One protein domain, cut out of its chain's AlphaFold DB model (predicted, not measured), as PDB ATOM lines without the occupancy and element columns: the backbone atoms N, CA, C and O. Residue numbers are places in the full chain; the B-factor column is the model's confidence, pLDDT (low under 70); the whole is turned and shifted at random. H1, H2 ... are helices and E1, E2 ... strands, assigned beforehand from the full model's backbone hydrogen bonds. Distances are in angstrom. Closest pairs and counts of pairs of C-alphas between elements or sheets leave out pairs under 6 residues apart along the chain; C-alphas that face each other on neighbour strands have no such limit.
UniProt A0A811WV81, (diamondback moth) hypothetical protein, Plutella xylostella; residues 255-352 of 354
ATOM      1  N   ALA A 255     136.239 157.004 239.312       52.34
ATOM      2  CA  ALA A 255     134.785 157.184 239.382       52.34
ATOM      3  C   ALA A 255     134.314 157.779 240.725       52.34
ATOM      4  O   ALA A 255     133.241 158.369 240.803       52.34
ATOM      5  N   SER A 256     135.112 157.626 241.787       60.38
ATOM      6  CA  SER A 256     134.849 158.211 243.111       60.38
ATOM      7  C   SER A 256     135.568 159.540 243.335       60.38
ATOM      8  O   SER A 256     135.311 160.217 244.332       60.38
ATOM      9  N   LYS A 257     136.491 159.905 242.441       71.88
ATOM     10  CA  LYS A 257     137.251 161.141 242.540       71.88
ATOM     11  C   LYS A 257     136.348 162.305 242.132       71.88
ATOM     12  O   LYS A 257     135.566 162.205 241.187       71.88
ATOM     13  N   ARG A 258     136.438 163.399 242.882       78.56
ATOM     14  CA  ARG A 258     135.709 164.639 242.614       78.56
ATOM     15  C   ARG A 258     136.707 165.760 242.396       78.56
ATOM     16  O   ARG A 258     137.765 165.751 243.033       78.56
ATOM     17  N   SER A 259     136.370 166.698 241.519       83.19
ATOM     18  CA  SER A 259     137.116 167.942 241.419       83.19
ATOM     19  C   SER A 259     136.970 168.721 242.728       83.19
ATOM     20  O   SER A 259     135.956 168.620 243.424       83.19
ATOM     21  N   GLN A 260     138.031 169.431 243.103       83.12
ATOM     22  CA  GLN A 260     138.085 170.246 244.323       83.12
ATOM     23  C   GLN A 260     138.217 171.723 243.962       83.12
ATOM     24  O   GLN A 260     138.987 172.467 244.569       83.12
ATOM     25  N   ASN A 261     137.509 172.128 242.913       86.06
ATOM     26  CA  ASN A 261     137.595 173.482 242.399       86.06
ATOM     27  C   ASN A 261     136.820 174.442 243.289       86.06
ATOM     28  O   ASN A 261     135.906 174.043 244.006       86.06
ATOM     29  N   MET A 262     137.202 175.710 243.260       86.38
ATOM     30  CA  MET A 262     136.495 176.783 243.939       86.38
ATOM     31  C   MET A 262     135.974 177.775 242.910       86.38
ATOM     32  O   MET A 262     136.669 178.089 241.942       86.38
ATOM     33  N   ASP A 263     134.785 178.309 243.154       82.81
ATOM     34  CA  ASP A 263     134.257 179.432 242.395       82.81
ATOM     35  C   ASP A 263     135.028 180.736 242.702       82.81
ATOM     36  O   ASP A 263     135.955 180.790 243.520       82.81
ATOM     37  N   ILE A 264     134.621 181.820 242.041       77.19
ATOM     38  CA  ILE A 264     135.205 183.157 242.232       77.19
ATOM     39  C   ILE A 264     135.006 183.654 243.679       77.19
ATOM     40  O   ILE A 264     135.826 184.421 244.190       77.19
ATOM     41  N   ASN A 265     133.964 183.179 244.364       75.81
ATOM     42  CA  ASN A 265     133.644 183.525 245.747       75.81
ATOM     43  C   ASN A 265     134.424 182.679 246.771       75.81
ATOM     44  O   ASN A 265     134.349 182.941 247.972       75.81
ATOM     45  N   GLY A 266     135.182 181.674 246.322       77.69
ATOM     46  CA  GLY A 266     135.912 180.743 247.180       77.69
ATOM     47  C   GLY A 266     135.060 179.603 247.751       77.69
ATOM     48  O   GLY A 266     135.514 178.926 248.674       77.69
ATOM     49  N   GLN A 267     133.852 179.378 247.237       81.12
ATOM     50  CA  GLN A 267     133.027 178.213 247.551       81.12
ATOM     51  C   GLN A 267     133.501 176.999 246.757       81.12
ATOM     52  O   GLN A 267     133.773 177.095 245.565       81.12
ATOM     53  N   PHE A 268     133.578 175.843 247.416       82.19
ATOM     54  CA  PHE A 268     133.954 174.598 246.754       82.19
ATOM     55  C   PHE A 268     132.841 174.084 245.835       82.19
ATOM     56  O   PHE A 268     131.695 173.915 246.252       82.19
ATOM     57  N   CYS A 269     133.228 173.750 244.610       77.00
ATOM     58  CA  CYS A 269     132.429 173.066 243.611       77.00
ATOM     59  C   CYS A 269     132.892 171.607 243.532       77.00
ATOM     60  O   CYS A 269     134.061 171.323 243.273       77.00
ATOM     61  N   PHE A 270     131.971 170.675 243.774       77.50
ATOM     62  CA  PHE A 270     132.261 169.242 243.770       77.50
ATOM     63  C   PHE A 270     131.670 168.585 242.527       77.50
ATOM     64  O   PHE A 270     130.568 168.031 242.582       77.50
ATOM     65  N   HIS A 271     132.411 168.605 241.422       81.06
ATOM     66  CA  HIS A 271     132.016 167.891 240.210       81.06
ATOM     67  C   HIS A 271     132.601 166.480 240.203       81.06
ATOM     68  O   HIS A 271     133.669 166.209 240.759       81.06
ATOM     69  N   ILE A 272     131.871 165.539 239.606       82.38
ATOM     70  CA  ILE A 272     132.402 164.198 239.344       82.38
ATOM     71  C   ILE A 272     133.489 164.349 238.286       82.38
ATOM     72  O   ILE A 272     133.277 165.049 237.299       82.38
ATOM     73  N   CYS A 273     134.637 163.698 238.483       84.94
ATOM     74  CA  CYS A 273     135.741 163.812 237.541       84.94
ATOM     75  C   CYS A 273     135.320 163.386 236.124       84.94
ATOM     76  O   CYS A 273     134.957 162.220 235.929       84.94
ATOM     77  N   PRO A 274     135.374 164.295 235.133       84.25
ATOM     78  CA  PRO A 274     135.044 163.948 233.761       84.25
ATOM     79  C   PRO A 274     136.103 162.999 233.188       84.25
ATOM     80  O   PRO A 274     137.277 163.063 233.544       84.25
ATOM     81  N   ILE A 275     135.684 162.108 232.286       81.25
ATOM     82  CA  ILE A 275     136.587 161.207 231.541       81.25
ATOM     83  C   ILE A 275     136.895 161.789 230.156       81.25
ATOM     84  O   ILE A 275     137.994 161.621 229.631       81.25
ATOM     85  N   VAL A 276     135.936 162.519 229.589       83.44
ATOM     86  CA  VAL A 276     136.033 163.215 228.306       83.44
ATOM     87  C   VAL A 276     135.408 164.592 228.485       83.44
ATOM     88  O   VAL A 276     134.399 164.712 229.181       83.44
ATOM     89  N   CYS A 277     136.004 165.607 227.865       84.50
ATOM     90  CA  CYS A 277     135.462 166.958 227.839       84.50
ATOM     91  C   CYS A 277     135.056 167.353 226.422       84.50
ATOM     92  O   CYS A 277     135.709 166.919 225.473       84.50
ATOM     93  N   PRO A 278     133.980 168.144 226.272       83.00
ATOM     94  CA  PRO A 278     133.638 168.733 224.990       83.00
ATOM     95  C   PRO A 278     134.692 169.773 224.596       83.00
ATOM     96  O   PRO A 278     135.203 170.489 225.454       83.00
ATOM     97  N   ASP A 279     134.934 169.928 223.296       77.56
ATOM     98  CA  ASP A 279     135.847 170.945 222.747       77.56
ATOM     99  C   ASP A 279     135.175 172.327 222.597       77.56
ATOM    100  O   ASP A 279     135.607 173.172 221.812       77.56
ATOM    101  N   GLN A 280     134.084 172.572 223.331       73.19
ATOM    102  CA  GLN A 280     133.415 173.870 223.340       73.19
ATOM    103  C   GLN A 280     134.313 174.907 224.016       73.19
ATOM    104  O   GLN A 280     134.773 174.706 225.141       73.19
ATOM    105  N   TYR A 281     134.553 176.014 223.320       74.25
ATOM    106  CA  TYR A 281     135.413 177.088 223.799       74.25
ATOM    107  C   TYR A 281     134.644 178.019 224.745       74.25
ATOM    108  O   TYR A 281     133.814 178.810 224.299       74.25
ATOM    109  N   GLU A 282     134.936 177.927 226.040       73.62
ATOM    110  CA  GLU A 282     134.318 178.701 227.118       73.62
ATOM    111  C   GLU A 282     135.369 179.036 228.199       73.62
ATOM    112  O   GLU A 282     135.374 178.442 229.272       73.62
ATOM    113  N   PRO A 283     136.343 179.920 227.919       80.81
ATOM    114  CA  PRO A 283     137.598 179.937 228.659       80.81
ATOM    115  C   PRO A 283     137.450 180.403 230.112       80.81
ATOM    116  O   PRO A 283     136.933 181.487 230.380       80.81
ATOM    117  N   GLU A 284     138.025 179.637 231.040       82.31
ATOM    118  CA  GLU A 284     138.027 179.949 232.472       82.31
ATOM    119  C   GLU A 284     139.452 180.164 232.984       82.31
ATOM    120  O   GLU A 284     140.343 179.346 232.760       82.31
ATOM    121  N   CYS A 285     139.685 181.268 233.694       84.50
ATOM    122  CA  CYS A 285     140.935 181.483 234.417       84.50
ATOM    123  C   CYS A 285     140.824 180.879 235.808       84.50
ATOM    124  O   CYS A 285     139.857 181.139 236.523       84.50
ATOM    125  N   ALA A 286     141.842 180.133 236.225       87.06
ATOM    126  CA  ALA A 286     141.942 179.700 237.603       87.06
ATOM    127  C   ALA A 286     143.372 179.734 238.133       87.06
ATOM    128  O   ALA A 286     144.358 179.658 237.393       87.06
ATOM    129  N   ILE A 287     143.462 179.865 239.453       85.19
ATOM    130  CA  ILE A 287     144.711 179.941 240.198       85.19
ATOM    131  C   ILE A 287     144.764 178.776 241.176       85.19
ATOM    132  O   ILE A 287     143.817 178.550 241.927       85.19
ATOM    133  N   SER A 288     145.863 178.031 241.157       85.19
ATOM    134  CA  SER A 288     146.105 176.964 242.120       85.19
ATOM    135  C   SER A 288     146.471 177.530 243.491       85.19
ATOM    136  O   SER A 288     146.932 178.665 243.627       85.19
ATOM    137  N   GLU A 289     146.387 176.695 244.521       79.00
ATOM    138  CA  GLU A 289     146.907 177.030 245.856       79.00
ATOM    139  C   GLU A 289     148.411 177.360 245.855       79.00
ATOM    140  O   GLU A 289     148.886 178.120 246.693       79.00
ATOM    141  N   THR A 290     149.166 176.831 244.886       78.56
ATOM    142  CA  THR A 290     150.594 177.131 244.688       78.56
ATOM    143  C   THR A 290     150.844 178.454 243.957       78.56
ATOM    144  O   THR A 290     151.995 178.824 243.739       78.56
ATOM    145  N   GLY A 291     149.787 179.169 243.561       77.69
ATOM    146  CA  GLY A 291     149.868 180.426 242.820       77.69
ATOM    147  C   GLY A 291     150.074 180.272 241.314       77.69
ATOM    148  O   GLY A 291     150.249 181.276 240.626       77.69
ATOM    149  N   GLN A 292     150.024 179.049 240.775       80.06
ATOM    150  CA  GLN A 292     150.052 178.844 239.328       80.06
ATOM    151  C   GLN A 292     148.751 179.354 238.725       80.06
ATOM    152  O   GLN A 292     147.672 178.996 239.183       80.06
ATOM    153  N   LYS A 293     148.852 180.158 237.670       80.88
ATOM    154  CA  LYS A 293     147.698 180.686 236.941       80.88
ATOM    155  C   LYS A 293     147.574 179.971 235.604       80.88
ATOM    156  O   LYS A 293     148.570 179.849 234.888       80.88
ATOM    157  N   ARG A 294     146.376 179.503 235.256       80.94
ATOM    158  CA  ARG A 294     146.110 178.843 233.971       80.94
ATOM    159  C   ARG A 294     144.753 179.247 233.414       80.94
ATOM    160  O   ARG A 294     143.822 179.519 234.166       80.94
ATOM    161  N   VAL A 295     144.672 179.268 232.087       80.50
ATOM    162  CA  VAL A 295     143.411 179.395 231.354       80.50
ATOM    163  C   VAL A 295     143.030 178.009 230.850       80.50
ATOM    164  O   VAL A 295     143.822 177.355 230.171       80.50
ATOM    165  N   PHE A 296     141.833 177.565 231.202       84.56
ATOM    166  CA  PHE A 296     141.244 176.310 230.757       84.56
ATOM    167  C   PHE A 296     140.302 176.573 229.589       84.56
ATOM    168  O   PHE A 296     139.686 177.629 229.521       84.56
ATOM    169  N   MET A 297     140.199 175.609 228.672       77.00
ATOM    170  CA  MET A 297     139.348 175.723 227.482       77.00
ATOM    171  C   MET A 297     137.866 175.889 227.845       77.00
ATOM    172  O   MET A 297     137.159 176.626 227.171       77.00
ATOM    173  N   ASN A 298     137.423 175.189 228.893       82.88
ATOM    174  CA  ASN A 298     136.101 175.276 229.506       82.88
ATOM    175  C   ASN A 298     136.125 174.725 230.936       82.88
ATOM    176  O   ASN A 298     137.141 174.168 231.373       82.88
ATOM    177  N   HIS A 299     134.989 174.835 231.631       85.06
ATOM    178  CA  HIS A 299     134.796 174.300 232.978       85.06
ATOM    179  C   HIS A 299     135.165 172.815 233.102       85.06
ATOM    180  O   HIS A 299     135.837 172.404 234.045       85.06
ATOM    181  N   CYS A 300     134.800 171.997 232.106       86.31
ATOM    182  CA  CYS A 300     135.120 170.569 232.119       86.31
ATOM    183  C   CYS A 300     136.634 170.334 232.116       86.31
ATOM    184  O   CYS A 300     137.132 169.489 232.859       86.31
ATOM    185  N   HIS A 301     137.394 171.087 231.317       87.00
ATOM    186  CA  HIS A 301     138.854 170.989 231.313       87.00
ATOM    187  C   HIS A 301     139.479 171.447 232.637       87.00
ATOM    188  O   HIS A 301     140.508 170.899 233.044       87.00
ATOM    189  N   LEU A 302     138.852 172.401 233.325       87.50
ATOM    190  CA  LEU A 302     139.240 172.816 234.669       87.50
ATOM    191  C   LEU A 302     139.005 171.668 235.672       87.50
ATOM    192  O   LEU A 302     139.942 171.260 236.365       87.50
ATOM    193  N   ASP A 303     137.824 171.048 235.677       88.12
ATOM    194  CA  ASP A 303     137.513 169.859 236.488       88.12
ATOM    195  C   ASP A 303     138.444 168.679 236.205       88.12
ATOM    196  O   ASP A 303     139.018 168.092 237.127       88.12
ATOM    197  N   MET A 304     138.663 168.371 234.927       86.56
ATOM    198  CA  MET A 304     139.585 167.334 234.474       86.56
ATOM    199  C   MET A 304     140.989 167.563 235.033       86.56
ATOM    200  O   MET A 304     141.637 166.624 235.498       86.56
ATOM    201  N   SER A 305     141.470 168.808 235.001       87.50
ATOM    202  CA  SER A 305     142.799 169.144 235.506       87.50
ATOM    203  C   SER A 305     142.894 168.979 237.021       87.50
ATOM    204  O   SER A 305     143.859 168.390 237.500       87.50
ATOM    205  N   SER A 306     141.867 169.393 237.773       88.50
ATOM    206  CA  SER A 306     141.801 169.188 239.223       88.50
ATOM    207  C   SER A 306     141.889 167.708 239.573       88.50
ATOM    208  O   SER A 306     142.676 167.290 240.420       88.50
ATOM    209  N   CYS A 307     141.142 166.895 238.834       87.56
ATOM    210  CA  CYS A 307     141.097 165.455 239.001       87.56
ATOM    211  C   CYS A 307     142.393 164.754 238.598       87.56
ATOM    212  O   CYS A 307     142.824 163.819 239.272       87.56
ATOM    213  N   LYS A 308     143.027 165.165 237.502       85.75
ATOM    214  CA  LYS A 308     144.252 164.531 237.006       85.75
ATOM    215  C   LYS A 308     145.474 164.935 237.827       85.75
ATOM    216  O   LYS A 308     146.316 164.090 238.111       85.75
ATOM    217  N   GLU A 309     145.552 166.207 238.204       83.81
ATOM    218  CA  GLU A 309     146.712 166.813 238.864       83.81
ATOM    219  C   GLU A 309     146.558 166.898 240.391       83.81
ATOM    220  O   GLU A 309     147.472 167.376 241.056       83.81
ATOM    221  N   ASP A 310     145.426 166.450 240.958       81.88
ATOM    222  CA  ASP A 310     145.108 166.577 242.394       81.88
ATOM    223  C   ASP A 310     145.299 168.017 242.908       81.88
ATOM    224  O   ASP A 310     145.789 168.250 244.011       81.88
ATOM    225  N   THR A 311     144.949 168.996 242.071       83.69
ATOM    226  CA  THR A 311     145.147 170.422 242.350       83.69
ATOM    227  C   THR A 311     143.795 171.101 242.537       83.69
ATOM    228  O   THR A 311     142.907 170.978 241.691       83.69
ATOM    229  N   ALA A 312     143.633 171.829 243.640       86.56
ATOM    230  CA  ALA A 312     142.478 172.691 243.843       86.56
ATOM    231  C   ALA A 312     142.678 173.987 243.048       86.56
ATOM    232  O   ALA A 312     143.621 174.745 243.300       86.56
ATOM    233  N   TRP A 313     141.812 174.218 242.063       88.38
ATOM    234  CA  TRP A 313     141.819 175.433 241.259       88.38
ATOM    235  C   TRP A 313     140.751 176.386 241.756       88.38
ATOM    236  O   TRP A 313     139.592 176.009 241.889       88.38
ATOM    237  N   ARG A 314     141.123 177.641 241.991       88.56
ATOM    238  CA  ARG A 314     140.177 178.710 242.291       88.56
ATOM    239  C   ARG A 314     139.920 179.533 241.045       88.56
ATOM    240  O   ARG A 314     140.849 180.167 240.544       88.56
ATOM    241  N   ALA A 315     138.677 179.553 240.584       85.75
ATOM    242  CA  ALA A 315     138.255 180.392 239.477       85.75
ATOM    243  C   ALA A 315     138.546 181.867 239.784       85.75
ATOM    244  O   ALA A 315     138.397 182.349 240.912       85.75
ATOM    245  N   GLN A 316     139.020 182.583 238.775       82.94
ATOM    246  CA  GLN A 316     139.371 183.992 238.843       82.94
ATOM    247  C   GLN A 316     138.921 184.698 237.562       82.94
ATOM    248  O   GLN A 316     138.764 184.058 236.521       82.94
ATOM    249  N   PRO A 317     138.740 186.030 237.604       76.88
ATOM    250  CA  PRO A 317     138.490 186.806 236.399       76.88
ATOM    251  C   PRO A 317     139.569 186.550 235.346       76.88
ATOM    252  O   PRO A 317     140.757 186.501 235.670       76.88
ATOM    253  N   LEU A 318     139.172 186.443 234.075       71.81
ATOM    254  CA  LEU A 318     140.074 186.075 232.975       71.81
ATOM    255  C   LEU A 318     141.320 186.975 232.891       71.81
ATOM    256  O   LEU A 318     142.421 186.503 232.618       71.81
ATOM    257  N   VAL A 319     141.164 188.257 233.236       65.44
ATOM    258  CA  VAL A 319     142.250 189.248 233.317       65.44
ATOM    259  C   VAL A 319     143.399 188.826 234.242       65.44
ATOM    260  O   VAL A 319     144.553 189.154 233.976       65.44
ATOM    261  N   GLN A 320     143.120 188.049 235.288       71.62
ATOM    262  CA  GLN A 320     144.097 187.671 236.304       71.62
ATOM    263  C   GLN A 320     145.116 186.642 235.791       71.62
ATOM    264  O   GLN A 320     146.268 186.650 236.238       71.62
ATOM    265  N   CYS A 321     144.703 185.784 234.850       74.25
ATOM    266  CA  CYS A 321     145.563 184.807 234.175       74.25
ATOM    267  C   CYS A 321     146.171 185.335 232.874       74.25
ATOM    268  O   CYS A 321     147.016 184.656 232.307       74.25
ATOM    269  N   VAL A 322     145.728 186.491 232.378       69.56
ATOM    270  CA  VAL A 322     146.154 187.055 231.083       69.56
ATOM    271  C   VAL A 322     147.056 188.285 231.274       69.56
ATOM    272  O   VAL A 322     147.676 188.745 230.322       69.56
ATOM    273  N   GLY A 323     147.164 188.799 232.504       58.34
ATOM    274  CA  GLY A 323     148.035 189.915 232.877       58.34
ATOM    275  C   GLY A 323     149.547 189.645 232.771       58.34
ATOM    276  O   GLY A 323     149.984 188.566 232.382       58.34
ATOM    277  N   GLU A 324     150.323 190.660 233.175       48.41
ATOM    278  CA  GLU A 324     151.683 191.053 232.735       48.41
ATOM    279  C   GLU A 324     152.761 189.958 232.491       48.41
ATOM    280  O   GLU A 324     153.657 190.206 231.691       48.41
ATOM    281  N   GLU A 325     152.688 188.757 233.079       48.25
ATOM    282  CA  GLU A 325     153.663 187.654 232.874       48.25
ATOM    283  C   GLU A 325     153.137 186.486 232.011       48.25
ATOM    284  O   GLU A 325     153.908 185.674 231.501       48.25
ATOM    285  N   ALA A 326     151.823 186.369 231.806       48.00
ATOM    286  CA  ALA A 326     151.222 185.189 231.180       48.00
ATOM    287  C   ALA A 326     151.240 185.198 229.640       48.00
ATOM    288  O   ALA A 326     150.807 184.226 229.016       48.00
ATOM    289  N   ALA A 327     151.764 186.257 229.015       45.03
ATOM    290  CA  ALA A 327     152.012 186.294 227.573       45.03
ATOM    291  C   ALA A 327     153.128 185.323 227.131       45.03
ATOM    292  O   ALA A 327     153.202 184.976 225.951       45.03
ATOM    293  N   GLU A 328     153.965 184.847 228.062       41.50
ATOM    294  CA  GLU A 328     155.048 183.898 227.771       41.50
ATOM    295  C   GLU A 328     154.621 182.423 227.786       41.50
ATOM    296  O   GLU A 328     155.348 181.566 227.277       41.50
ATOM    297  N   ASN A 329     153.439 182.083 228.316       50.81
ATOM    298  CA  ASN A 329     153.006 180.690 228.336       50.81
ATOM    299  C   ASN A 329     152.505 180.264 226.940       50.81
ATOM    300  O   ASN A 329     151.596 180.863 226.362       50.81
ATOM    301  N   LYS A 330     153.083 179.193 226.374       53.88
ATOM    302  CA  LYS A 330     152.724 178.680 225.033       53.88
ATOM    303  C   LYS A 330     151.225 178.383 224.895       53.88
ATOM    304  O   LYS A 330     150.692 178.476 223.795       53.88
ATOM    305  N   GLN A 331     150.560 178.050 226.002       52.38
ATOM    306  CA  GLN A 331     149.131 177.727 226.048       52.38
ATOM    307  C   GLN A 331     148.219 178.959 225.909       52.38
ATOM    308  O   GLN A 331     147.119 178.841 225.383       52.38
ATOM    309  N   THR A 332     148.669 180.147 226.323       53.66
ATOM    310  CA  THR A 332     147.882 181.396 226.305       53.66
ATOM    311  C   THR A 332     148.237 182.304 225.128       53.66
ATOM    312  O   THR A 332     147.497 183.243 224.842       53.66
ATOM    313  N   ARG A 333     149.321 182.018 224.392       57.62
ATOM    314  CA  ARG A 333     149.821 182.846 223.280       57.62
ATOM    315  C   ARG A 333     148.766 183.143 222.213       57.62
ATOM    316  O   ARG A 333     148.665 184.280 221.761       57.62
ATOM    317  N   SER A 334     147.967 182.151 221.825       58.91
ATOM    318  CA  SER A 334     146.919 182.335 220.811       58.91
ATOM    319  C   SER A 334     145.776 183.217 221.310       58.91
ATOM    320  O   SER A 334     145.246 184.034 220.560       58.91
ATOM    321  N   PHE A 335     145.435 183.098 222.593       62.34
ATOM    322  CA  PHE A 335     144.428 183.937 223.231       62.34
ATOM    323  C   PHE A 335     144.917 185.384 223.395       62.34
ATOM    324  O   PHE A 335     144.195 186.323 223.070       62.34
ATOM    325  N   VAL A 336     146.172 185.574 223.814       59.22
ATOM    326  CA  VAL A 336     146.805 186.899 223.910       59.22
ATOM    327  C   VAL A 336     146.913 187.553 222.531       59.22
ATOM    328  O   VAL A 336     146.577 188.724 222.394       59.22
ATOM    329  N   ALA A 337     147.283 186.804 221.489       58.19
ATOM    330  CA  ALA A 337     147.311 187.315 220.118       58.19
ATOM    331  C   ALA A 337     145.920 187.761 219.637       58.19
ATOM    332  O   ALA A 337     145.783 188.801 218.991       58.19
ATOM    333  N   TRP A 338     144.867 187.016 219.987       68.38
ATOM    334  CA  TRP A 338     143.498 187.445 219.713       68.38
ATOM    335  C   TRP A 338     143.144 188.735 220.473       68.38
ATOM    336  O   TRP A 338     142.694 189.690 219.844       68.38
ATOM    337  N   MET A 339     143.433 188.808 221.779       57.62
ATOM    338  CA  MET A 339     143.224 189.996 222.631       57.62
ATOM    339  C   MET A 339     143.954 191.247 222.107       57.62
ATOM    340  O   MET A 339     143.426 192.359 222.188       57.62
ATOM    341  N   GLN A 340     145.148 191.067 221.540       61.09
ATOM    342  CA  GLN A 340     145.928 192.118 220.883       61.09
ATOM    343  C   GLN A 340     145.260 192.600 219.594       61.09
ATOM    344  O   GLN A 340     145.125 193.804 219.378       61.09
ATOM    345  N   ASN A 341     144.774 191.673 218.766       57.91
ATOM    346  CA  ASN A 341     144.090 191.999 217.513       57.91
ATOM    347  C   ASN A 341     142.763 192.736 217.740       57.91
ATOM    348  O   ASN A 341     142.403 193.604 216.947       57.91
ATOM    349  N   VAL A 342     142.044 192.422 218.824       59.00
ATOM    350  CA  VAL A 342     140.806 193.129 219.196       59.00
ATOM    351  C   VAL A 342     141.050 194.404 220.018       59.00
ATOM    352  O   VAL A 342     140.094 195.092 220.373       59.00
ATOM    353  N   GLY A 343     142.312 194.750 220.301       52.06
ATOM    354  CA  GLY A 343     142.699 195.995 220.971       52.06
ATOM    355  C   GLY A 343     142.395 196.046 222.471       52.06
ATOM    356  O   GLY A 343     142.344 197.131 223.042       52.06
ATOM    357  N   VAL A 344     142.182 194.896 223.111       55.50
ATOM    358  CA  VAL A 344     141.953 194.794 224.566       55.50
ATOM    359  C   VAL A 344     143.280 194.879 225.331       55.50
ATOM    360  O   VAL A 344     143.328 195.331 226.474       55.50
ATOM    361  N   VAL A 345     144.367 194.461 224.686       55.62
ATOM    362  CA  VAL A 345     145.697 194.299 225.271       55.62
ATOM    363  C   VAL A 345     146.743 194.909 224.329       55.62
ATOM    364  O   VAL A 345     146.595 194.842 223.109       55.62
ATOM    365  N   ASP A 346     147.792 195.524 224.875       60.97
ATOM    366  CA  ASP A 346     148.917 196.076 224.123       60.97
ATOM    367  C   ASP A 346     149.713 194.973 223.398       60.97
ATOM    368  O   ASP A 346     149.618 193.781 223.705       60.97
ATOM    369  N   ALA A 347     150.563 195.365 222.447       62.06
ATOM    370  CA  ALA A 347     151.414 194.434 221.695       62.06
ATOM    371  C   ALA A 347     152.360 193.584 222.577       62.06
ATOM    372  O   ALA A 347     152.990 192.651 222.084       62.06
ATOM    373  N   ARG A 348     152.464 193.888 223.877       58.00
ATOM    374  CA  ARG A 348     153.262 193.162 224.870       58.00
ATOM    375  C   ARG A 348     152.422 192.269 225.786       58.00
ATOM    376  O   ARG A 348     152.983 191.648 226.678       58.00
ATOM    377  N   GLY A 349     151.109 192.173 225.580       50.81
ATOM    378  CA  GLY A 349     150.252 191.318 226.400       50.81
ATOM    379  C   GLY A 349     149.735 191.998 227.673       50.81
ATOM    380  O   GLY A 349     149.135 191.339 228.515       50.81
ATOM    381  N   ARG A 350     149.920 193.316 227.821       54.75
ATOM    382  CA  ARG A 350     149.458 194.095 228.975       54.75
ATOM    383  C   ARG A 350     148.129 194.765 228.668       54.75
ATOM    384  O   ARG A 350     147.955 195.338 227.599       54.75
ATOM    385  N   LEU A 351     147.188 194.720 229.603       49.19
ATOM    386  CA  LEU A 351     145.973 195.528 229.495       49.19
ATOM    387  C   LEU A 351     146.380 197.002 229.373       49.19
ATOM    388  O   LEU A 351     147.318 197.435 230.049       49.19
ATOM    389  N   TYR A 352     145.708 197.758 228.505       47.50
ATOM    390  CA  TYR A 352     145.909 199.203 228.456       47.50
ATOM    391  C   TYR A 352     145.578 199.771 229.842       47.50
ATOM    392  O   TYR A 352     144.432 199.697 230.280       47.50
TER     393      TYR A 352
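What this domain is: This is residues 255 to 352 of the 354 residues of the protein "(diamondback moth) hypothetical protein" of Plutella xylostella (UniProt A0A811WV81). With little regular structure, this is a small sheet with H1 over one face and short H2 over the other; unnamed residues 255 to 283 loop round the H1 side, and H3 lies beyond H2. The 98 printed residues include E1, E2, H1, E3, H2, H3 in that order, 38 in named elements, class mixed; the sheet E2 E1 E3 is antiparallel. It is compact, radius of gyration of the C-alphas 14.0 A, spanning 45 by 26 by 20 A.

Where its parts are: E1 is residues 284 to 288, from C-alpha (138.027, 179.949, 232.472); E2 293 to 296; H1 299 to 309, 15.3 A; E3 313 to 316; H2 318 to 322; H3 333 to 341, 12.2 A, ending at C-alpha (144.090, 191.999, 217.513).

How they stand to each other: Hairpin E1 and E2 has N 286 and O 294 at 2.9 A; E1 and E3 have N 287 and O 314 at 2.8 A. H1's height over the sheet is 9.6 A; H2 is on the opposite face. In H1, H2 and H3 every O i to N i+4 pair is within hydrogen-bond range. The closest C-alphas of H2 and H3, close but not clearly touching, are Val 322 and Val 336, 7.2 A.

The domain as a whole: The printed part has no cut; pLDDT is under 70 at residues 255 to 256, 319 and 322 to 352.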